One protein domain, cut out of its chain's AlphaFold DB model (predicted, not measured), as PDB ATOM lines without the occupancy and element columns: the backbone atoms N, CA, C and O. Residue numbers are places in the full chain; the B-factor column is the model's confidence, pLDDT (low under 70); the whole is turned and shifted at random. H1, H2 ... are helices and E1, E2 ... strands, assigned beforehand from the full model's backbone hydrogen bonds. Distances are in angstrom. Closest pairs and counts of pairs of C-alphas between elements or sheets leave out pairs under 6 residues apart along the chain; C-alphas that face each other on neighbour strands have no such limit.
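This is residues 66 to 234 of the 246 residues of an uncharacterized protein of Linnemannia elongata AG-77 (UniProt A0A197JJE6). Two lobes follow each other along the longest axis: first a strongly twisted sheet of E2, E1, E4 and E3 with H1 at its far end, then a small sheet of E5, E6 and E7 with the hairpin of E8 and E9 and the helix H4. H2 sits between the two lobes, H5 makes the far end of the second, and the long link of residues 196 to 215 loops out as far as 26 A from the mean of the C-alphas. The printed part has 169 residues with five named helices and nine named strands, in the order H1 E1 E2 H2 H3 E3 E4 E5 E6 E7 E8 E9 H4 H5; the four-stranded sheet is mixed, the other two antiparallel. The class is mixed, helices and strands, with 73 of the 169 residues, under half, in named elements. The whole is compact, with a radius of gyration of the C-alphas of 17.0 A and spans of 59 by 44 by 32 A.

Find C-alpha 74 at (16.463, 105.967, 375.810); from there H1 runs to residue 82, 12.4 A. Next come E1, residues 86 to 92, 19.7 A, and E2, 98 to 100. H2 is 115 to 122, 10.2 A, and H3 is 134 to 137. E3, 139 to 143, precedes E4, 146 to 152, 18.9 A, which ends at (12.364, 118.815, 359.180). Read on through E5, 161 to 163, E6, 167 to 170, E7, 174 to 177, E8, 192 to 195, and E9, 216 to 219. H4 is 221 to 227, and H5, 229 to 232, ends at (10.074, 130.233, 333.882).

Begin with E1 and E4, parallel at 23 degrees: N 90 and O 149 are 2.9 A apart. E2 is antiparallel to E1, with N 99 and O 91 at 2.9 A, and E3 to E4, with N 141 and O 148 at 2.8 A. H1 and H3 only graze this sheet; the closest C-alphas of H3 and E4, Tyr 137 and Glu 151, are 4.8 A apart. H2 is on it, over none of its strands, and also grazes the meander E5 E6 E7, each strand the antiparallel neighbour of the one before. There look for N 169 and O 161 at 2.8 A, and N 168 and O 176 at 2.9 A. In the hairpin of E8 and E9, N 217 and O 194 are 2.8 A apart. H4 grazes the meander, with C-alphas Gly 161 and Leu 223 closest at 6.0 A; H4 and H5 meet only through their link. Every O i to N i+4 pair is within hydrogen-bond range in H1, H2 and H4; H3 and H5 are too short for one.

The C-alphas of Ser 82 and His 234 are the farthest apart, 60.8 A. The printed part has no cut. The links E2 to H2, H2 to H3, E7 to E8 and E8 to E9 are long. The pLDDT is under 70 at residues 202 to 214 and 229 to 234.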
ATOM      1  N   HIS A  66      12.468 108.171 362.200       94.56
ATOM      2  CA  HIS A  66      11.765 106.973 362.660       94.56
ATOM      3  C   HIS A  66      11.559 105.946 361.558       94.56
ATOM      4  O   HIS A  66      11.745 104.757 361.791       94.56
ATOM      5  N   ASP A  67      11.229 106.391 360.347       93.56
ATOM      6  CA  ASP A  67      11.072 105.479 359.211       93.56
ATOM      7  C   ASP A  67      12.427 104.907 358.754       93.56
ATOM      8  O   ASP A  67      12.477 103.857 358.117       93.56
ATOM      9  N   ARG A  68      13.538 105.552 359.142       92.94
ATOM     10  CA  ARG A  68      14.911 105.029 359.027       92.94
ATOM     11  C   ARG A  68      15.322 104.107 360.183       92.94
ATOM     12  O   ARG A  68      16.454 103.630 360.190       92.94
ATOM     13  N   GLY A  69      14.448 103.864 361.161       93.38
ATOM     14  CA  GLY A  69      14.758 103.090 362.369       93.38
ATOM     15  C   GLY A  69      15.623 103.835 363.390       93.38
ATOM     16  O   GLY A  69      16.183 103.217 364.294       93.38
ATOM     17  N   ILE A  70      15.755 105.157 363.251       92.25
ATOM     18  CA  ILE A  70      16.457 106.015 364.204       92.25
ATOM     19  C   ILE A  70      15.428 106.552 365.197       92.25
ATOM     20  O   ILE A  70      14.502 107.288 364.842       92.25
ATOM     21  N   HIS A  71      15.598 106.164 366.457       93.69
ATOM     22  CA  HIS A  71      14.701 106.520 367.548       93.69
ATOM     23  C   HIS A  71      15.427 107.363 368.600       93.69
ATOM     24  O   HIS A  71      16.628 107.170 368.810       93.69
ATOM     25  N   PRO A  72      14.705 108.248 369.313       94.50
ATOM     26  CA  PRO A  72      15.284 109.036 370.392       94.50
ATOM     27  C   PRO A  72      15.987 108.157 371.432       94.50
ATOM     28  O   PRO A  72      15.425 107.173 371.915       94.50
ATOM     29  N   SER A  73      17.208 108.544 371.816       94.25
ATOM     30  CA  SER A  73      18.001 107.823 372.820       94.25
ATOM     31  C   SER A  73      17.226 107.609 374.124       94.25
ATOM     32  O   SER A  73      16.771 108.568 374.760       94.25
ATOM     33  N   SER A  74      17.133 106.350 374.561       95.19
ATOM     34  CA  SER A  74      16.463 105.967 375.810       95.19
ATOM     35  C   SER A  74      17.098 106.634 377.032       95.19
ATOM     36  O   SER A  74      16.382 107.104 377.912       95.19
ATOM     37  N   THR A  75      18.427 106.768 377.055       96.00
ATOM     38  CA  THR A  75      19.155 107.478 378.116       96.00
ATOM     39  C   THR A  75      18.733 108.944 378.202       96.00
ATOM     40  O   THR A  75      18.462 109.452 379.292       96.00
ATOM     41  N   THR A  76      18.620 109.624 377.057       95.88
ATOM     42  CA  THR A  76      18.170 111.022 377.005       95.88
ATOM     43  C   THR A  76      16.710 111.151 377.437       95.88
ATOM     44  O   THR A  76      16.375 112.054 378.203       95.88
ATOM     45  N   LEU A  77      15.842 110.223 377.021       96.38
ATOM     46  CA  LEU A  77      14.445 110.177 377.461       96.38
ATOM     47  C   LEU A  77      14.324 110.006 378.983       96.38
ATOM     48  O   LEU A  77      13.555 110.727 379.618       96.38
ATOM     49  N   SER A  78      15.111 109.111 379.592       96.81
ATOM     50  CA  SER A  78      15.135 108.931 381.050       96.81
ATOM     51  C   SER A  78      15.598 110.191 381.789       96.81
ATOM     52  O   SER A  78      15.024 110.545 382.818       96.81
ATOM     53  N   LEU A  79      16.588 110.910 381.248       95.56
ATOM     54  CA  LEU A  79      17.058 112.182 381.806       95.56
ATOM     55  C   LEU A  79      15.997 113.291 381.726       95.56
ATOM     56  O   LEU A  79      15.874 114.113 382.635       95.56
ATOM     57  N   LEU A  80      15.215 113.336 380.647       95.06
ATOM     58  CA  LEU A  80      14.090 114.267 380.535       95.06
ATOM     59  C   LEU A  80      12.990 113.929 381.543       95.06
ATOM     60  O   LEU A  80      12.489 114.825 382.229       95.06
ATOM     61  N   ALA A  81      12.676 112.641 381.694       94.94
ATOM     62  CA  ALA A  81      11.700 112.164 382.665       94.94
ATOM     63  C   ALA A  81      12.101 112.524 384.105       94.94
ATOM     64  O   ALA A  81      11.265 113.022 384.861       94.94
ATOM     65  N   SER A  82      13.384 112.382 384.469       96.38
ATOM     66  CA  SER A  82      13.878 112.773 385.801       96.38
ATOM     67  C   SER A  82      13.769 114.280 386.068       96.38
ATOM     68  O   SER A  82      13.778 114.702 387.221       96.38
ATOM     69  N   LYS A  83      13.651 115.098 385.016       95.00
ATOM     70  CA  LYS A  83      13.423 116.551 385.086       95.00
ATOM     71  C   LYS A  83      11.950 116.940 384.913       95.00
ATOM     72  O   LYS A  83      11.649 118.127 384.821       95.00
ATOM     73  N   SER A  84      11.029 115.972 384.874       95.19
ATOM     74  CA  SER A  84       9.596 116.193 384.627       95.19
ATOM     75  C   SER A  84       9.299 116.893 383.288       95.19
ATOM     76  O   SER A  84       8.294 117.588 383.140       95.19
ATOM     77  N   ILE A  85      10.172 116.706 382.293       94.69
ATOM     78  CA  ILE A  85       9.974 117.210 380.933       94.69
ATOM     79  C   ILE A  85       9.290 116.118 380.117       94.69
ATOM     80  O   ILE A  85       9.758 114.981 380.088       94.69
ATOM     81  N   ARG A  86       8.198 116.467 379.432       95.81
ATOM     82  CA  ARG A  86       7.511 115.563 378.500       95.81
ATOM     83  C   ARG A  86       7.962 115.836 377.060       95.81
ATOM     84  O   ARG A  86       7.637 116.905 376.539       95.81
ATOM     85  N   PRO A  87       8.721 114.921 376.431       96.94
ATOM     86  CA  PRO A  87       9.110 115.055 375.038       96.94
ATOM     87  C   PRO A  87       8.030 114.501 374.103       96.94
ATOM     88  O   PRO A  87       7.510 113.411 374.327       96.94
ATOM     89  N   TYR A  88       7.766 115.220 373.018       97.69
ATOM     90  CA  TYR A  88       7.089 114.694 371.834       97.69
ATOM     91  C   TYR A  88       7.984 114.899 370.626       97.69
ATOM     92  O   TYR A  88       8.774 115.843 370.602       97.69
ATOM     93  N   PHE A  89       7.844 114.046 369.619       97.88
ATOM     94  CA  PHE A  89       8.682 114.105 368.435       97.88
ATOM     95  C   PHE A  89       7.834 114.211 367.183       97.88
ATOM     96  O   PHE A  89       6.889 113.444 366.985       97.88
ATOM     97  N   TYR A  90       8.189 115.179 366.348       98.19
ATOM     98  CA  TYR A  90       7.462 115.516 365.142       98.19
ATOM     99  C   TYR A  90       8.381 115.501 363.934       98.19
ATOM    100  O   TYR A  90       9.560 115.842 364.023       98.19
ATOM    101  N   PHE A  91       7.791 115.158 362.798       97.81
ATOM    102  CA  PHE A  91       8.409 115.264 361.490       97.81
ATOM    103  C   PHE A  91       7.624 116.262 360.636       97.81
ATOM    104  O   PHE A  91       6.390 116.211 360.604       97.81
ATOM    105  N   ILE A  92       8.340 117.161 359.964       97.44
ATOM    106  CA  ILE A  92       7.792 118.079 358.964       97.44
ATOM    107  C   ILE A  92       8.359 117.694 357.604       97.44
ATOM    108  O   ILE A  92       9.573 117.747 357.403       97.44
ATOM    109  N   ASP A  93       7.490 117.314 356.673       96.06
ATOM    110  CA  ASP A  93       7.909 116.946 355.322       96.06
ATOM    111  C   ASP A  93       8.177 118.174 354.427       96.06
ATOM    112  O   ASP A  93       7.968 119.331 354.804       96.06
ATOM    113  N   ILE A  94       8.612 117.925 353.190       94.25
ATOM    114  CA  ILE A  94       8.870 118.977 352.193       94.25
ATOM    115  C   ILE A  94       7.600 119.710 351.716       94.25
ATOM    116  O   ILE A  94       7.687 120.705 350.996       94.25
ATOM    117  N   HIS A  95       6.412 119.222 352.074       94.94
ATOM    118  CA  HIS A  95       5.129 119.842 351.757       94.94
ATOM    119  C   HIS A  95       4.592 120.708 352.901       94.94
ATOM    120  O   HIS A  95       3.554 121.352 352.717       94.94
ATOM    121  N   GLY A  96       5.276 120.734 354.049       95.75
ATOM    122  CA  GLY A  96       4.838 121.426 355.260       95.75
ATOM    123  C   GLY A  96       3.825 120.639 356.087       95.75
ATOM    124  O   GLY A  96       3.156 121.222 356.940       95.75
ATOM    125  N   GLN A  97       3.668 119.340 355.831       97.12
ATOM    126  CA  GLN A  97       2.791 118.473 356.607       97.12
ATOM    127  C   GLN A  97       3.479 118.085 357.913       97.12
ATOM    128  O   GLN A  97       4.637 117.675 357.923       97.12
ATOM    129  N   VAL A  98       2.743 118.209 359.016       98.25
ATOM    130  CA  VAL A  98       3.228 117.892 360.362       98.25
ATOM    131  C   VAL A  98       2.718 116.515 360.768       98.25
ATOM    132  O   VAL A  98       1.514 116.249 360.700       98.25
ATOM    133  N   PHE A  99       3.622 115.663 361.240       98.12
ATOM    134  CA  PHE A  99       3.342 114.307 361.707       98.12
ATOM    135  C   PHE A  99       3.907 114.099 363.105       98.12
ATOM    136  O   PHE A  99       4.988 114.599 363.405       98.12
ATOM    137  N   LEU A 100       3.227 113.300 363.927       97.25
ATOM    138  CA  LEU A 100       3.902 112.612 365.027       97.25
ATOM    139  C   LEU A 100       4.882 111.604 364.427       97.25
ATOM    140  O   LEU A 100       4.570 110.927 363.446       97.25
ATOM    141  N   GLN A 101       6.079 111.521 364.992       94.06
ATOM    142  CA  GLN A 101       7.157 110.740 364.397       94.06
ATOM    143  C   GLN A 101       6.831 109.235 364.301       94.06
ATOM    144  O   GLN A 101       7.208 108.599 363.316       94.06
ATOM    145  N   ASP A 102       6.109 108.682 365.274       93.31
ATOM    146  CA  ASP A 102       5.694 107.270 365.334       93.31
ATOM    147  C   ASP A 102       4.509 106.932 364.414       93.31
ATOM    148  O   ASP A 102       4.195 105.763 364.173       93.31
ATOM    149  N   THR A 103       3.863 107.946 363.837       93.81
ATOM    150  CA  THR A 103       2.732 107.746 362.935       93.81
ATOM    151  C   THR A 103       3.198 107.084 361.639       93.81
ATOM    152  O   THR A 103       4.073 107.598 360.936       93.81
ATOM    153  N   THR A 104       2.582 105.946 361.309       90.94
ATOM    154  CA  THR A 104       2.863 105.159 360.101       90.94
ATOM    155  C   THR A 104       1.544 104.686 359.475       90.94
ATOM    156  O   THR A 104       0.733 104.089 360.185       90.94
ATOM    157  N   PRO A 105       1.296 104.907 358.169       92.06
ATOM    158  CA  PRO A 105       2.127 105.650 357.212       92.06
ATOM    159  C   PRO A 105       2.080 107.172 357.438       92.06
ATOM    160  O   PRO A 105       1.098 107.689 357.969       92.06
ATOM    161  N   LYS A 106       3.098 107.904 356.971       93.44
ATOM    162  CA  LYS A 106       3.086 109.376 356.884       93.44
ATOM    163  C   LYS A 106       2.533 109.793 355.525       93.44
ATOM    164  O   LYS A 106       3.173 109.593 354.500       93.44
ATOM    165  N   ASN A 107       1.296 110.275 355.505       94.00
ATOM    166  CA  ASN A 107       0.615 110.727 354.298       94.00
ATOM    167  C   ASN A 107      -0.466 111.767 354.635       94.00
ATOM    168  O   ASN A 107      -0.731 112.072 355.798       94.00
ATOM    169  N   PHE A 108      -1.174 112.257 353.617       92.50
ATOM    170  CA  PHE A 108      -2.216 113.263 353.815       92.50
ATOM    171  C   PHE A 108      -3.304 112.846 354.817       92.50
ATOM    172  O   PHE A 108      -3.867 113.703 355.481       92.50
ATOM    173  N   THR A 109      -3.625 111.560 354.979       94.94
ATOM    174  CA  THR A 109      -4.651 111.129 355.947       94.94
ATOM    175  C   THR A 109      -4.159 111.186 357.391       94.94
ATOM    176  O   THR A 109      -4.950 111.519 358.270       94.94
ATOM    177  N   SER A 110      -2.862 110.972 357.621       96.00
ATOM    178  CA  SER A 110      -2.256 110.886 358.951       96.00
ATOM    179  C   SER A 110      -1.592 112.177 359.440       96.00
ATOM    180  O   SER A 110      -1.298 112.295 360.628       96.00
ATOM    181  N   CYS A 111      -1.396 113.169 358.567       97.62
ATOM    182  CA  CYS A 111      -0.887 114.475 358.978       97.62
ATOM    183  C   CYS A 111      -1.905 115.257 359.825       97.62
ATOM    184  O   CYS A 111      -3.129 115.141 359.646       97.62
ATOM    185  N   TYR A 112      -1.391 116.135 360.686       98.25
ATOM    186  CA  TYR A 112      -2.188 117.154 361.360       98.25
ATOM    187  C   TYR A 112      -2.758 118.159 360.354       98.25
ATOM    188  O   TYR A 112      -2.092 118.539 359.391       98.25
ATOM    189  N   LYS A 113      -4.007 118.589 360.578       97.25
ATOM    190  CA  LYS A 113      -4.740 119.496 359.670       97.25
ATOM    191  C   LYS A 113      -5.435 120.659 360.369       97.25
ATOM    192  O   LYS A 113      -5.851 121.593 359.694       97.25
ATOM    193  N   ASP A 114      -5.603 120.597 361.689       98.19
ATOM    194  CA  ASP A 114      -6.311 121.641 362.427       98.19
ATOM    195  C   ASP A 114      -5.516 122.961 362.382       98.19
ATOM    196  O   ASP A 114      -4.391 123.008 362.894       98.19
ATOM    197  N   PRO A 115      -6.067 124.047 361.805       97.88
ATOM    198  CA  PRO A 115      -5.319 125.289 361.662       97.88
ATOM    199  C   PRO A 115      -4.923 125.912 363.002       97.88
ATOM    200  O   PRO A 115      -3.861 126.524 363.088       97.88
ATOM    201  N   LYS A 116      -5.729 125.751 364.064       98.19
ATOM    202  CA  LYS A 116      -5.397 126.310 365.385       98.19
ATOM    203  C   LYS A 116      -4.151 125.637 365.954       98.19
ATOM    204  O   LYS A 116      -3.231 126.338 366.374       98.19
ATOM    205  N   PHE A 117      -4.102 124.306 365.916       97.69
ATOM    206  CA  PHE A 117      -2.933 123.525 366.301       97.69
ATOM    207  C   PHE A 117      -1.715 123.889 365.454       97.69
ATOM    208  O   PHE A 117      -0.675 124.228 366.012       97.69
ATOM    209  N   LEU A 118      -1.838 123.879 364.123       98.44
ATOM    210  CA  LEU A 118      -0.711 124.161 363.230       98.44
ATOM    211  C   LEU A 118      -0.164 125.576 363.446       98.44
ATOM    212  O   LEU A 118       1.041 125.756 363.580       98.44
ATOM    213  N   ASN A 119      -1.026 126.585 363.563       98.00
ATOM    214  CA  ASN A 119      -0.585 127.950 363.842       98.00
ATOM    215  C   ASN A 119       0.103 128.044 365.209       98.00
ATOM    216  O   ASN A 119       1.157 128.667 365.327       98.00
ATOM    217  N   PHE A 120      -0.461 127.406 366.241       96.94
ATOM    218  CA  PHE A 120       0.141 127.356 367.573       96.94
ATOM    219  C   PHE A 120       1.527 126.695 367.553       96.94
ATOM    220  O   PHE A 120       2.478 127.244 368.113       96.94
ATOM    221  N   PHE A 121       1.640 125.539 366.906       97.62
ATOM    222  CA  PHE A 121       2.848 124.731 366.852       97.62
ATOM    223  C   PHE A 121       3.951 125.422 366.045       97.62
ATOM    224  O   PHE A 121       5.064 125.598 366.542       97.62
ATOM    225  N   MET A 122       3.631 125.876 364.830       96.69
ATOM    226  CA  MET A 122       4.606 126.409 363.875       96.69
ATOM    227  C   MET A 122       5.142 127.783 364.292       96.69
ATOM    228  O   MET A 122       6.331 128.040 364.143       96.69
ATOM    229  N   THR A 123       4.314 128.652 364.890       95.31
ATOM    230  CA  THR A 123       4.762 129.979 365.380       95.31
ATOM    231  C   THR A 123       5.764 129.904 366.532       95.31
ATOM    232  O   THR A 123       6.455 130.880 366.809       95.31
ATOM    233  N   ARG A 124       5.847 128.757 367.211       94.62
ATOM    234  CA  ARG A 124       6.773 128.514 368.324       94.62
ATOM    235  C   ARG A 124       8.021 127.748 367.907       94.62
ATOM    236  O   ARG A 124       8.884 127.528 368.761       94.62
ATOM    237  N   ILE A 125       8.121 127.349 366.636       93.62
ATOM    238  CA  ILE A 125       9.319 126.690 366.135       93.62
ATOM    239  C   ILE A 125      10.515 127.625 366.287       93.62
ATOM    240  O   ILE A 125      10.495 128.780 365.866       93.62
ATOM    241  N   ARG A 126      11.571 127.087 366.884       90.69
ATOM    242  CA  ARG A 126      12.871 127.728 367.056       90.69
ATOM    243  C   ARG A 126      13.968 126.674 367.044       90.69
ATOM    244  O   ARG A 126      13.679 125.486 367.192       90.69
ATOM    245  N   ALA A 127      15.217 127.108 366.902       90.56
ATOM    246  CA  ALA A 127      16.361 126.210 367.004       90.56
ATOM    247  C   ALA A 127      16.321 125.420 368.327       90.56
ATOM    248  O   ALA A 127      15.958 125.949 369.391       90.56
ATOM    249  N   ASN A 128      16.677 124.141 368.257       91.06
ATOM    250  CA  ASN A 128      16.829 123.311 369.439       91.06
ATOM    251  C   ASN A 128      18.117 123.698 370.176       91.06
ATOM    252  O   ASN A 128      19.218 123.312 369.805       91.06
ATOM    253  N   THR A 129      17.960 124.462 371.253       89.69
ATOM    254  CA  THR A 129      19.054 124.884 372.141       89.69
ATOM    255  C   THR A 129      19.045 124.133 373.472       89.69
ATOM    256  O   THR A 129      19.706 124.538 374.425       89.69
ATOM    257  N   THR A 130      18.273 123.048 373.576       88.94
ATOM    258  CA  THR A 130      18.089 122.321 374.843       88.94
ATOM    259  C   THR A 130      19.283 121.446 375.223       88.94
ATOM    260  O   THR A 130      19.386 121.028 376.374       88.94
ATOM    261  N   GLY A 131      20.160 121.149 374.260       89.38
ATOM    262  CA  GLY A 131      21.247 120.180 374.403       89.38
ATOM    263  C   GLY A 131      20.802 118.715 374.297       89.38
ATOM    264  O   GLY A 131      21.642 117.827 374.398       89.38
ATOM    265  N   TYR A 132      19.508 118.441 374.085       92.69
ATOM    266  CA  TYR A 132      18.984 117.084 373.908       92.69
ATOM    267  C   TYR A 132      18.788 116.740 372.432       92.69
ATOM    268  O   TYR A 132      18.374 117.588 371.643       92.69
ATOM    269  N   PHE A 133      19.057 115.474 372.096       91.31
ATOM    270  CA  PHE A 133      18.893 114.872 370.765       91.31
ATOM    271  C   PHE A 133      19.673 115.542 369.614       91.31
ATOM    272  O   PHE A 133      19.422 115.241 368.454       91.31
ATOM    273  N   GLY A 134      20.651 116.400 369.932       80.00
ATOM    274  CA  GLY A 134      21.648 116.926 368.992       80.00
ATOM    275  C   GLY A 134      21.075 117.417 367.656       80.00
ATOM    276  O   GLY A 134      20.034 118.072 367.616       80.00
ATOM    277  N   ASP A 135      21.769 117.066 366.573       81.12
ATOM    278  CA  ASP A 135      21.413 117.448 365.201       81.12
ATOM    279  C   ASP A 135      20.242 116.630 364.622       81.12
ATOM    280  O   ASP A 135      19.701 116.996 363.580       81.12
ATOM    281  N   GLU A 136      19.820 115.545 365.285       90.25
ATOM    282  CA  GLU A 136      18.678 114.722 364.854       90.25
ATOM    283  C   GLU A 136      17.377 115.539 364.880       90.25
ATOM    284  O   GLU A 136      16.557 115.461 363.967       90.25
ATOM    285  N   TYR A 137      17.228 116.398 365.895       94.00
ATOM    286  CA  TYR A 137      16.098 117.315 366.031       94.00
ATOM    287  C   TYR A 137      16.613 118.740 366.151       94.00
ATOM    288  O   TYR A 137      16.660 119.319 367.238       94.00
ATOM    289  N   ALA A 138      16.985 119.318 365.010       91.50
ATOM    290  CA  ALA A 138      17.520 120.677 364.920       91.50
ATOM    291  C   ALA A 138      16.538 121.766 365.403       91.50
ATOM    292  O   ALA A 138      16.944 122.896 365.687       91.50
ATOM    293  N   TRP A 139      15.248 121.440 365.523       93.88
ATOM    294  CA  TRP A 139      14.187 122.379 365.867       93.88
ATOM    295  C   TRP A 139      13.372 121.905 367.069       93.88
ATOM    296  O   TRP A 139      13.303 120.720 367.393       93.88
ATOM    297  N   GLN A 140      12.714 122.853 367.729       94.88
ATOM    298  CA  GLN A 140      11.757 122.581 368.794       94.88
ATOM    299  C   GLN A 140      10.576 123.552 368.744       94.88
ATOM    300  O   GLN A 140      10.743 124.713 368.370       94.88
ATOM    301  N   SER A 141       9.413 123.107 369.212       96.25
ATOM    302  CA  SER A 141       8.243 123.939 369.501       96.25
ATOM    303  C   SER A 141       7.835 123.754 370.973       96.25
ATOM    304  O   SER A 141       7.234 122.739 371.327       96.25
ATOM    305  N   PRO A 142       8.199 124.675 371.881       93.94
ATOM    306  CA  PRO A 142       7.876 124.547 373.304       93.94
ATOM    307  C   PRO A 142       6.375 124.688 373.595       93.94
ATOM    308  O   PRO A 142       5.717 125.579 373.063       93.94
ATOM    309  N   CYS A 143       5.850 123.878 374.516       94.00
ATOM    310  CA  CYS A 143       4.448 123.897 374.938       94.00
ATOM    311  C   CYS A 143       4.330 123.704 376.462       94.00
ATOM    312  O   CYS A 143       4.169 122.597 376.962       94.00
ATOM    313  N   ALA A 144       4.402 124.790 377.236       89.25
ATOM    314  CA  ALA A 144       4.343 124.746 378.703       89.25
ATOM    315  C   ALA A 144       5.346 123.742 379.324       89.25
ATOM    316  O   ALA A 144       6.543 124.018 379.337       89.25
ATOM    317  N   LYS A 145       4.875 122.600 379.848       86.69
ATOM    318  CA  LYS A 145       5.717 121.526 380.428       86.69
ATOM    319  C   LYS A 145       6.219 120.509 379.391       86.69
ATOM    320  O   LYS A 145       6.852 119.516 379.745       86.69
ATOM    321  N   GLU A 146       5.897 120.734 378.127       94.31
ATOM    322  CA  GLU A 146       6.152 119.832 377.013       94.31
ATOM    323  C   GLU A 146       7.139 120.481 376.050       94.31
ATOM    324  O   GLU A 146       7.104 121.691 375.803       94.31
ATOM    325  N   ILE A 147       8.037 119.665 375.511       95.56
ATOM    326  CA  ILE A 147       8.946 120.071 374.443       95.56
ATOM    327  C   ILE A 147       8.636 119.190 373.245       95.56
ATOM    328  O   ILE A 147       8.795 117.973 373.304       95.56
ATOM    329  N   ASN A 148       8.201 119.822 372.160       97.62
ATOM    330  CA  ASN A 148       8.038 119.145 370.887       97.62
ATOM    331  C   ASN A 148       9.356 119.267 370.121       97.62
ATOM    332  O   ASN A 148       9.688 120.357 369.662       97.62
ATOM    333  N   PHE A 149      10.120 118.187 370.020       97.69
ATOM    334  CA  PHE A 149      11.319 118.091 369.191       97.69
ATOM    335  C   PHE A 149      10.914 117.862 367.736       97.69
ATOM    336  O   PHE A 149       9.992 117.096 367.458       97.69
ATOM    337  N   VAL A 150      11.567 118.556 366.809       97.06
ATOM    338  CA  VAL A 150      11.137 118.624 365.411       97.06
ATOM    339  C   VAL A 150      12.297 118.291 364.480       97.06
ATOM    340  O   VAL A 150      13.315 118.985 364.447       97.06
ATOM    341  N   GLU A 151      12.097 117.236 363.697       96.25
ATOM    342  CA  GLU A 151      12.848 116.938 362.483       96.25
ATOM    343  C   GLU A 151      12.135 117.613 361.304       96.25
ATOM    344  O   GLU A 151      10.910 117.534 361.178       96.25
ATOM    345  N   ALA A 152      12.889 118.267 360.424       94.50
ATOM    346  CA  ALA A 152      12.364 118.815 359.180       94.50
ATOM    347  C   ALA A 152      13.110 118.199 357.995       94.50
ATOM    348  O   ALA A 152      14.336 118.126 358.005       94.50
ATOM    349  N   ALA A 153      12.370 117.804 356.961       94.38
ATOM    350  CA  ALA A 153      12.926 117.258 355.726       94.38
ATOM    351  C   ALA A 153      13.806 118.269 354.960       94.38
ATOM    352  O   ALA A 153      14.683 117.875 354.191       94.38
ATOM    353  N   ASP A 154      13.556 119.567 355.154       93.50
ATOM    354  CA  ASP A 154      14.370 120.667 354.629       93.50
ATOM    355  C   ASP A 154      14.389 121.831 355.639       93.50
ATOM    356  O   ASP A 154      15.249 121.890 356.518       93.50
ATOM    357  N   THR A 155      13.377 122.698 355.600       93.38
ATOM    358  CA  THR A 155      13.140 123.753 356.592       93.38
ATOM    359  C   THR A 155      11.837 123.486 357.335       93.38
ATOM    360  O   THR A 155      10.891 122.976 356.736       93.38
ATOM    361  N   PRO A 156      11.711 123.882 358.611       93.81
ATOM    362  CA  PRO A 156      10.488 123.636 359.369       93.81
ATOM    363  C   PRO A 156       9.306 124.490 358.896       93.81
ATOM    364  O   PRO A 156       8.167 124.189 359.225       93.81
ATOM    365  N   VAL A 157       9.555 125.572 358.153       96.75
ATOM    366  CA  VAL A 157       8.511 126.414 357.564       96.75
ATOM    367  C   VAL A 157       8.455 126.146 356.075       96.75
ATOM    368  O   VAL A 157       9.464 126.282 355.387       96.75
ATOM    369  N   VAL A 158       7.264 125.806 355.591       97.50
ATOM    370  CA  VAL A 158       6.984 125.631 354.168       97.50
ATOM    371  C   VAL A 158       5.818 126.536 353.786       97.50
ATOM    372  O   VAL A 158       4.748 126.481 354.399       97.50
ATOM    373  N   PHE A 159       6.032 127.376 352.780       98.12
ATOM    374  CA  PHE A 159       5.003 128.205 352.167       98.12
ATOM    375  C   PHE A 159       4.258 127.380 351.121       98.12
ATOM    376  O   PHE A 159       4.862 126.854 350.183       98.12
ATOM    377  N   HIS A 160       2.947 127.233 351.300       96.44
ATOM    378  CA  HIS A 160       2.124 126.290 350.532       96.44
ATOM    379  C   HIS A 160       1.020 126.944 349.699       96.44
ATOM    380  O   HIS A 160       0.393 126.254 348.898       96.44
ATOM    381  N   GLY A 161       0.836 128.259 349.825       95.94
ATOM    382  CA  GLY A 161      -0.110 129.043 349.033       95.94
ATOM    383  C   GLY A 161       0.377 130.472 348.809       95.94
ATOM    384  O   GLY A 161       1.224 130.965 349.555       95.94
ATOM    385  N   LEU A 162      -0.190 131.139 347.808       96.38
ATOM    386  CA  LEU A 162      -0.031 132.567 347.542       96.38
ATOM    387  C   LEU A 162      -1.427 133.162 347.355       96.38
ATOM    388  O   LEU A 162      -2.243 132.632 346.607       96.38
ATOM    389  N   ILE A 163      -1.724 134.235 348.079       95.38
ATOM    390  CA  ILE A 163      -3.009 134.930 348.024       95.38
ATOM    391  C   ILE A 163      -2.783 136.292 347.374       95.38
ATOM    392  O   ILE A 163      -1.938 137.068 347.829       95.38
ATOM    393  N   ASN A 164      -3.557 136.569 346.321       92.38
ATOM    394  CA  ASN A 164      -3.565 137.829 345.572       92.38
ATOM    395  C   ASN A 164      -2.182 138.277 345.063       92.38
ATOM    396  O   ASN A 164      -1.973 139.466 344.870       92.38
ATOM    397  N   ASN A 165      -1.231 137.356 344.876       89.56
ATOM    398  CA  ASN A 165       0.174 137.657 344.561       89.56
ATOM    399  C   ASN A 165       0.904 138.527 345.601       89.56
ATOM    400  O   ASN A 165       1.984 139.044 345.330       89.56
ATOM    401  N   GLU A 166       0.345 138.660 346.804       93.75
ATOM    402  CA  GLU A 166       0.843 139.569 347.840       93.75
ATOM    403  C   GLU A 166       1.240 138.847 349.127       93.75
ATOM    404  O   GLU A 166       2.120 139.318 349.845       93.75
ATOM    405  N   HIS A 167       0.599 137.719 349.449       97.12
ATOM    406  CA  HIS A 167       0.758 137.064 350.747       97.12
ATOM    407  C   HIS A 167       1.023 135.568 350.605       97.12
ATOM    408  O   HIS A 167       0.198 134.834 350.064       97.12
ATOM    409  N   LEU A 168       2.143 135.097 351.154       97.69
ATOM    410  CA  LEU A 168       2.435 133.670 351.261       97.69
ATOM    411  C   LEU A 168       1.679 133.053 352.438       97.69
ATOM    412  O   LEU A 168       1.691 133.596 353.546       97.69
ATOM    413  N   VAL A 169       1.077 131.888 352.211       97.94
ATOM    414  CA  VAL A 169       0.378 131.092 353.226       97.94
ATOM    415  C   VAL A 169       1.321 130.046 353.810       97.94
ATOM    416  O   VAL A 169       2.020 129.348 353.075       97.94
ATOM    417  N   TRP A 170       1.328 129.925 355.136       97.69
ATOM    418  CA  TRP A 170       2.154 128.977 355.884       97.69
ATOM    419  C   TRP A 170       1.433 128.476 357.145       97.69
ATOM    420  O   TRP A 170       0.369 128.979 357.521       97.69
ATOM    421  N   ALA A 171       2.020 127.473 357.808       97.38
ATOM    422  CA  ALA A 171       1.408 126.772 358.941       97.38
ATOM    423  C   ALA A 171       0.002 126.250 358.579       97.38
ATOM    424  O   ALA A 171      -0.154 125.615 357.538       97.38
ATOM    425  N   GLY A 172      -1.014 126.505 359.408       97.19
ATOM    426  CA  GLY A 172      -2.397 126.175 359.076       97.19
ATOM    427  C   GLY A 172      -2.969 127.128 358.030       97.19
ATOM    428  O   GLY A 172      -3.364 126.713 356.946       97.19
ATOM    429  N   ASN A 173      -3.021 128.415 358.362       97.69
ATOM    430  CA  ASN A 173      -3.583 129.460 357.497       97.69
ATOM    431  C   ASN A 173      -2.999 130.855 357.777       97.69
ATOM    432  O   ASN A 173      -3.645 131.869 357.502       97.69
ATOM    433  N   LEU A 174      -1.801 130.917 358.364       98.06
ATOM    434  CA  LEU A 174      -1.123 132.187 358.593       98.06
ATOM    435  C   LEU A 174      -0.616 132.754 357.275       98.06
ATOM    436  O   LEU A 174      -0.329 132.020 356.332       98.06
ATOM    437  N   GLN A 175      -0.487 134.075 357.236       97.75
ATOM    438  CA  GLN A 175      -0.029 134.807 356.066       97.75
ATOM    439  C   GLN A 175       1.197 135.643 356.414       97.75
ATOM    440  O   GLN A 175       1.362 136.092 357.551       97.75
ATOM    441  N   THR A 176       2.071 135.848 355.438       96.81
ATOM    442  CA  THR A 176       3.178 136.801 355.530       96.81
ATOM    443  C   THR A 176       3.351 137.517 354.190       96.81
ATOM    444  O   THR A 176       3.073 136.898 353.161       96.81
ATOM    445  N   PRO A 177       3.783 138.792 354.165       96.88
ATOM    446  CA  PRO A 177       4.021 139.498 352.912       96.88
ATOM    447  C   PRO A 177       5.017 138.748 352.025       96.88
ATOM    448  O   PRO A 177       6.102 138.367 352.478       96.88
ATOM    449  N   PHE A 178       4.643 138.558 350.765       95.81
ATOM    450  CA  PHE A 178       5.502 137.982 349.747       95.81
ATOM    451  C   PHE A 178       6.536 139.019 349.292       95.81
ATOM    452  O   PHE A 178       6.192 140.121 348.871       95.81
ATOM    453  N   GLN A 179       7.816 138.669 349.397       93.75
ATOM    454  CA  GLN A 179       8.950 139.507 349.007       93.75
ATOM    455  C   GLN A 179       9.708 138.823 347.859       93.75
ATOM    456  O   GLN A 179      10.698 138.132 348.120       93.75
ATOM    457  N   PRO A 180       9.261 138.985 346.596       91.81
ATOM    458  CA  PRO A 180       9.861 138.304 345.445       91.81
ATOM    459  C   PRO A 180      11.354 138.625 345.281       91.81
ATOM    460  O   PRO A 180      12.149 137.721 345.043       91.81
ATOM    461  N   ASP A 181      11.763 139.876 345.522       88.88
ATOM    462  CA  ASP A 181      13.168 140.311 345.450       88.88
ATOM    463  C   ASP A 181      14.083 139.666 346.510       88.88
ATOM    464  O   ASP A 181      15.301 139.818 346.459       88.88
ATOM    465  N   LYS A 182      13.514 138.975 347.506       90.31
ATOM    466  CA  LYS A 182      14.264 138.293 348.573       90.31
ATOM    467  C   LYS A 182      14.237 136.774 348.446       90.31
ATOM    468  O   LYS A 182      14.678 136.080 349.366       90.31
ATOM    469  N   LEU A 183      13.718 136.247 347.338       92.50
ATOM    470  CA  LEU A 183      13.785 134.821 347.070       92.50
ATOM    471  C   LEU A 183      15.238 134.362 346.935       92.50
ATOM    472  O   LEU A 183      16.088 135.039 346.362       92.50
ATOM    473  N   SER A 184      15.517 133.188 347.485       90.56
ATOM    474  CA  SER A 184      16.818 132.530 347.415       90.56
ATOM    475  C   SER A 184      16.659 131.167 346.764       90.56
ATOM    476  O   SER A 184      15.724 130.440 347.085       90.56
ATOM    477  N   VAL A 185      17.574 130.798 345.869       90.62
ATOM    478  CA  VAL A 185      17.549 129.499 345.185       90.62
ATOM    479  C   VAL A 185      18.737 128.663 345.641       90.62
ATOM    480  O   VAL A 185      19.882 129.116 345.614       90.62
ATOM    481  N   SER A 186      18.472 127.425 346.047       87.88
ATOM    482  CA  SER A 186      19.519 126.427 346.245       87.88
ATOM    483  C   SER A 186      19.976 125.905 344.886       87.88
ATOM    484  O   SER A 186      19.232 125.204 344.202       87.88
ATOM    485  N   LEU A 187      21.215 126.208 344.498       86.19
ATOM    486  CA  LEU A 187      21.771 125.771 343.211       86.19
ATOM    487  C   LEU A 187      21.959 124.251 343.119       86.19
ATOM    488  O   LEU A 187      21.999 123.708 342.021       86.19
ATOM    489  N   SER A 188      22.070 123.557 344.254       85.19
ATOM    490  CA  SER A 188      22.246 122.103 344.278       85.19
ATOM    491  C   SER A 188      20.932 121.335 344.174       85.19
ATOM    492  O   SER A 188      20.939 120.193 343.732       85.19
ATOM    493  N   THR A 189      19.814 121.921 344.612       87.38
ATOM    494  CA  THR A 189      18.511 121.230 344.664       87.38
ATOM    495  C   THR A 189      17.428 121.886 343.810       87.38
ATOM    496  O   THR A 189      16.355 121.312 343.665       87.38
ATOM    497  N   GLY A 190      17.656 123.098 343.300       89.62
ATOM    498  CA  GLY A 190      16.642 123.906 342.617       89.62
ATOM    499  C   GLY A 190      15.525 124.421 343.534       89.62
ATOM    500  O   GLY A 190      14.589 125.060 343.061       89.62
ATOM    501  N   ARG A 191      15.595 124.155 344.846       91.94
ATOM    502  CA  ARG A 191      14.579 124.597 345.810       91.94
ATOM    503  C   ARG A 191      14.633 126.108 345.991       91.94
ATOM    504  O   ARG A 191      15.714 126.694 346.052       91.94
ATOM    505  N   ILE A 192      13.455 126.712 346.102       94.75
ATOM    506  CA  ILE A 192      13.281 128.152 346.284       94.75
ATOM    507  C   ILE A 192      12.873 128.418 347.726       94.75
ATOM    508  O   ILE A 192      12.058 127.697 348.296       94.75
ATOM    509  N   TYR A 193      13.427 129.473 348.303       95.69
ATOM    510  CA  TYR A 193      13.228 129.853 349.687       95.69
ATOM    511  C   TYR A 193      12.850 131.324 349.805       95.69
ATOM    512  O   TYR A 193      13.292 132.154 349.012       95.69
ATOM    513  N   HIS A 194      12.080 131.649 350.835       95.00
ATOM    514  CA  HIS A 194      11.692 133.008 351.199       95.00
ATOM    515  C   HIS A 194      12.054 133.280 352.665       95.00
ATOM    516  O   HIS A 194      12.052 132.342 353.468       95.00
ATOM    517  N   PRO A 195      12.355 134.535 353.052       94.25
ATOM    518  CA  PRO A 195      12.565 134.894 354.451       94.25
ATOM    519  C   PRO A 195      11.433 134.407 355.361       94.25
ATOM    520  O   PRO A 195      10.257 134.441 354.986       94.25
ATOM    521  N   LEU A 196      11.771 133.964 356.571       91.81
ATOM    522  CA  LEU A 196      10.752 133.578 357.538       91.81
ATOM    523  C   LEU A 196       9.826 134.755 357.891       91.81
ATOM    524  O   LEU A 196      10.243 135.918 357.861       91.81
ATOM    525  N   PRO A 197       8.573 134.462 358.281       91.06
ATOM    526  CA  PRO A 197       7.657 135.462 358.809       91.06
ATOM    527  C   PRO A 197       8.294 136.239 359.977       91.06
ATOM    528  O   PRO A 197       8.892 135.606 360.851       91.06
ATOM    529  N   PRO A 198       8.114 137.572 360.078       86.62
ATOM    530  CA  PRO A 198       8.721 138.377 361.146       86.62
ATOM    531  C   PRO A 198       8.423 137.877 362.565       86.62
ATOM    532  O   PRO A 198       9.275 137.969 363.439       86.62
ATOM    533  N   ILE A 199       7.245 137.276 362.783       85.50
ATOM    534  CA  ILE A 199       6.849 136.671 364.068       85.50
ATOM    535  C   ILE A 199       7.774 135.524 364.520       85.50
ATOM    536  O   ILE A 199       7.808 135.197 365.703       85.50
ATOM    537  N   MET A 200       8.520 134.910 363.597       83.00
ATOM    538  CA  MET A 200       9.446 133.808 363.879       83.00
ATOM    539  C   MET A 200      10.900 134.260 364.031       83.00
ATOM    540  O   MET A 200      11.726 133.503 364.543       83.00
ATOM    541  N   VAL A 201      11.236 135.470 363.581       71.56
ATOM    542  CA  VAL A 201      12.613 135.964 363.612       71.56
ATOM    543  C   VAL A 201      12.948 136.387 365.040       71.56
ATOM    544  O   VAL A 201      12.471 137.404 365.538       71.56
ATOM    545  N   GLN A 202      13.771 135.583 365.715       63.47
ATOM    546  CA  GLN A 202      14.374 135.969 366.989       63.47
ATOM    547  C   GLN A 202      15.541 136.942 366.727       63.47
ATOM    548  O   GLN A 202      16.234 136.773 365.724       63.47
ATOM    549  N   PRO A 203      15.830 137.907 367.617       51.59
ATOM    550  CA  PRO A 203      16.847 138.948 367.395       51.59
ATOM    551  C   PRO A 203      18.311 138.486 367.218       51.59
ATOM    552  O   PRO A 203      19.190 139.337 367.146       51.59
ATOM    553  N   CYS A 204      18.614 137.180 367.203       49.03
ATOM    554  CA  CYS A 204      19.939 136.677 367.593       49.03
ATOM    555  C   CYS A 204      20.707 135.852 366.544       49.03
ATOM    556  O   CYS A 204      21.768 135.329 366.873       49.03
ATOM    557  N   SER A 205      20.217 135.664 365.319       52.97
ATOM    558  CA  SER A 205      20.944 134.870 364.317       52.97
ATOM    559  C   SER A 205      21.734 135.781 363.392       52.97
ATOM    560  O   SER A 205      21.195 136.131 362.359       52.97
ATOM    561  N   SER A 206      22.966 136.160 363.741       53.84
ATOM    562  CA  SER A 206      23.845 136.993 362.899       53.84
ATOM    563  C   SER A 206      24.894 136.177 362.126       53.84
ATOM    564  O   SER A 206      25.349 135.134 362.594       53.84
ATOM    565  N   ASP A 207      25.279 136.648 360.941       53.94
ATOM    566  CA  ASP A 207      26.423 136.194 360.161       53.94
ATOM    567  C   ASP A 207      27.734 136.727 360.765       53.94
ATOM    568  O   ASP A 207      27.747 137.395 361.803       53.94
ATOM    569  N   LYS A 208      28.863 136.407 360.123       47.06
ATOM    570  CA  LYS A 208      30.199 136.821 360.584       47.06
ATOM    571  C   LYS A 208      30.399 138.341 360.600       47.06
ATOM    572  O   LYS A 208      31.286 138.805 361.307       47.06
ATOM    573  N   ASP A 209      29.568 139.080 359.871       57.62
ATOM    574  CA  ASP A 209      29.591 140.536 359.757       57.62
ATOM    575  C   ASP A 209      28.547 141.195 360.682       57.62
ATOM    576  O   ASP A 209      28.373 142.413 360.677       57.62
ATOM    577  N   GLY A 210      27.856 140.402 361.511       53.19
ATOM    578  CA  GLY A 210      26.827 140.872 362.433       53.19
ATOM    579  C   GLY A 210      25.436 141.016 361.806       53.19
ATOM    580  O   GLY A 210      24.488 141.330 362.531       53.19
ATOM    581  N   ASN A 211      25.265 140.740 360.508       51.03
ATOM    582  CA  ASN A 211      23.967 140.846 359.838       51.03
ATOM    583  C   ASN A 211      23.093 139.652 360.192       51.03
ATOM    584  O   ASN A 211      23.579 138.531 360.125       51.03
ATOM    585  N   PRO A 212      21.798 139.816 360.481       54.66
ATOM    586  CA  PRO A 212      20.933 138.674 360.710       54.66
ATOM    587  C   PRO A 212      20.966 137.687 359.522       54.66
ATOM    588  O   PRO A 212      20.531 138.037 358.426       54.66
ATOM    589  N   LEU A 213      21.467 136.461 359.718       50.84
ATOM    590  CA  LEU A 213      21.305 135.368 358.764       50.84
ATOM    591  C   LEU A 213      19.805 135.180 358.526       50.84
ATOM    592  O   LEU A 213      19.054 135.016 359.497       50.84
ATOM    593  N   PRO A 214      19.345 135.188 357.264       56.59
ATOM    594  CA  PRO A 214      17.947 134.952 356.993       56.59
ATOM    595  C   PRO A 214      17.647 133.508 357.378       56.59
ATOM    596  O   PRO A 214      18.122 132.558 356.758       56.59
ATOM    597  N   LEU A 215      16.844 133.336 358.423       82.31
ATOM    598  CA  LEU A 215      16.102 132.101 358.575       82.31
ATOM    599  C   LEU A 215      15.169 132.039 357.362       82.31
ATOM    600  O   LEU A 215      14.399 132.971 357.112       82.31
ATOM    601  N   LEU A 216      15.300 130.979 356.575       91.88
ATOM    602  CA  LEU A 216      14.594 130.787 355.316       91.88
ATOM    603  C   LEU A 216      13.530 129.695 355.467       91.88
ATOM    604  O   LEU A 216      13.718 128.730 356.209       91.88
ATOM    605  N   GLY A 217      12.416 129.856 354.760       95.25
ATOM    606  CA  GLY A 217      11.361 128.856 354.618       95.25
ATOM    607  C   GLY A 217      11.233 128.415 353.165       95.25
ATOM    608  O   GLY A 217      11.342 129.234 352.252       95.25
ATOM    609  N   LEU A 218      11.015 127.122 352.955       96.94
ATOM    610  CA  LEU A 218      10.876 126.494 351.646       96.94
ATOM    611  C   LEU A 218       9.576 126.932 350.958       96.94
ATOM    612  O   LEU A 218       8.515 126.954 351.577       96.94
ATOM    613  N   LEU A 219       9.628 127.220 349.661       97.25
ATOM    614  CA  LEU A 219       8.436 127.309 348.822       97.25
ATOM    615  C   LEU A 219       8.095 125.916 348.305       97.25
ATOM    616  O   LEU A 219       8.917 125.260 347.665       97.25
ATOM    617  N   LYS A 220       6.866 125.467 348.562       95.56
ATOM    618  CA  LYS A 220       6.381 124.173 348.082       95.56
ATOM    619  C   LYS A 220       6.445 124.118 346.554       95.56
ATOM    620  O   LYS A 220       5.980 125.038 345.887       95.56
ATOM    621  N   SER A 221       6.924 123.014 345.980       92.50
ATOM    622  CA  SER A 221       7.087 122.891 344.521       92.50
ATOM    623  C   SER A 221       5.800 123.170 343.739       92.50
ATOM    624  O   SER A 221       5.844 123.832 342.712       92.50
ATOM    625  N   SER A 222       4.635 122.738 344.242       92.00
ATOM    626  CA  SER A 222       3.345 123.029 343.596       92.00
ATOM    627  C   SER A 222       3.036 124.526 343.536       92.00
ATOM    628  O   SER A 222       2.484 124.990 342.546       92.00
ATOM    629  N   LEU A 223       3.400 125.276 344.580       92.94
ATOM    630  CA  LEU A 223       3.280 126.731 344.596       92.94
ATOM    631  C   LEU A 223       4.182 127.346 343.524       92.94
ATOM    632  O   LEU A 223       3.727 128.169 342.740       92.94
ATOM    633  N   VAL A 224       5.435 126.888 343.451       90.50
ATOM    634  CA  VAL A 224       6.398 127.398 342.471       90.50
ATOM    635  C   VAL A 224       5.925 127.159 341.038       90.50
ATOM    636  O   VAL A 224       5.937 128.071 340.218       90.50
ATOM    637  N   LEU A 225       5.463 125.944 340.752       88.06
ATOM    638  CA  LEU A 225       4.999 125.554 339.423       88.06
ATOM    639  C   LEU A 225       3.678 126.217 339.025       88.06
ATOM    640  O   LEU A 225       3.429 126.391 337.842       88.06
ATOM    641  N   THR A 226       2.816 126.572 339.975       86.38
ATOM    642  CA  THR A 226       1.523 127.189 339.640       86.38
ATOM    643  C   THR A 226       1.672 128.696 339.453       86.38
ATOM    644  O   THR A 226       1.148 129.252 338.494       86.38
ATOM    645  N   GLU A 227       2.427 129.350 340.338       84.38
ATOM    646  CA  GLU A 227       2.502 130.813 340.394       84.38
ATOM    647  C   GLU A 227       3.656 131.392 339.565       84.38
ATOM    648  O   GLU A 227       3.582 132.538 339.128       84.38
ATOM    649  N   PHE A 228       4.722 130.619 339.321       76.38
ATOM    650  CA  PHE A 228       5.914 131.103 338.612       76.38
ATOM    651  C   PHE A 228       6.199 130.385 337.290       76.38
ATOM    652  O   PHE A 228       7.130 130.792 336.602       76.38
ATOM    653  N   ALA A 229       5.421 129.373 336.881       69.81
ATOM    654  CA  ALA A 229       5.666 128.679 335.607       69.81
ATOM    655  C   ALA A 229       5.685 129.630 334.403       69.81
ATOM    656  O   ALA A 229       6.569 129.533 333.560       69.81
ATOM    657  N   THR A 230       4.792 130.622 334.369       62.09
ATOM    658  CA  THR A 230       4.744 131.615 333.282       62.09
ATOM    659  C   THR A 230       5.977 132.522 333.229       62.09
ATOM    660  O   THR A 230       6.286 133.065 332.172       62.09
ATOM    661  N   LEU A 231       6.698 132.676 334.347       59.31
ATOM    662  CA  LEU A 231       7.966 133.410 334.424       59.31
ATOM    663  C   LEU A 231       9.181 132.521 334.126       59.31
ATOM    664  O   LEU A 231      10.257 133.037 333.836       59.31
ATOM    665  N   LEU A 232       9.023 131.198 334.204       60.25
ATOM    666  CA  LEU A 232      10.074 130.233 333.882       60.25
ATOM    667  C   LEU A 232      10.163 129.948 332.371       60.25
ATOM    668  O   LEU A 232      11.223 129.535 331.906       60.25
ATOM    669  N   ASP A 233       9.100 130.221 331.605       51.50
ATOM    670  CA  ASP A 233       8.969 129.815 330.197       51.50
ATOM    671  C   ASP A 233       9.570 130.775 329.145       51.50
ATOM    672  O   ASP A 233       9.569 130.445 327.960       51.50
ATOM    673  N   HIS A 234      10.148 131.927 329.514       46.44
ATOM    674  CA  HIS A 234      10.708 132.855 328.519       46.44
ATOM    675  C   HIS A 234      12.109 133.404 328.871       46.44
ATOM    676  O   HIS A 234      12.293 134.265 329.728       46.44
TER     677      HIS A 234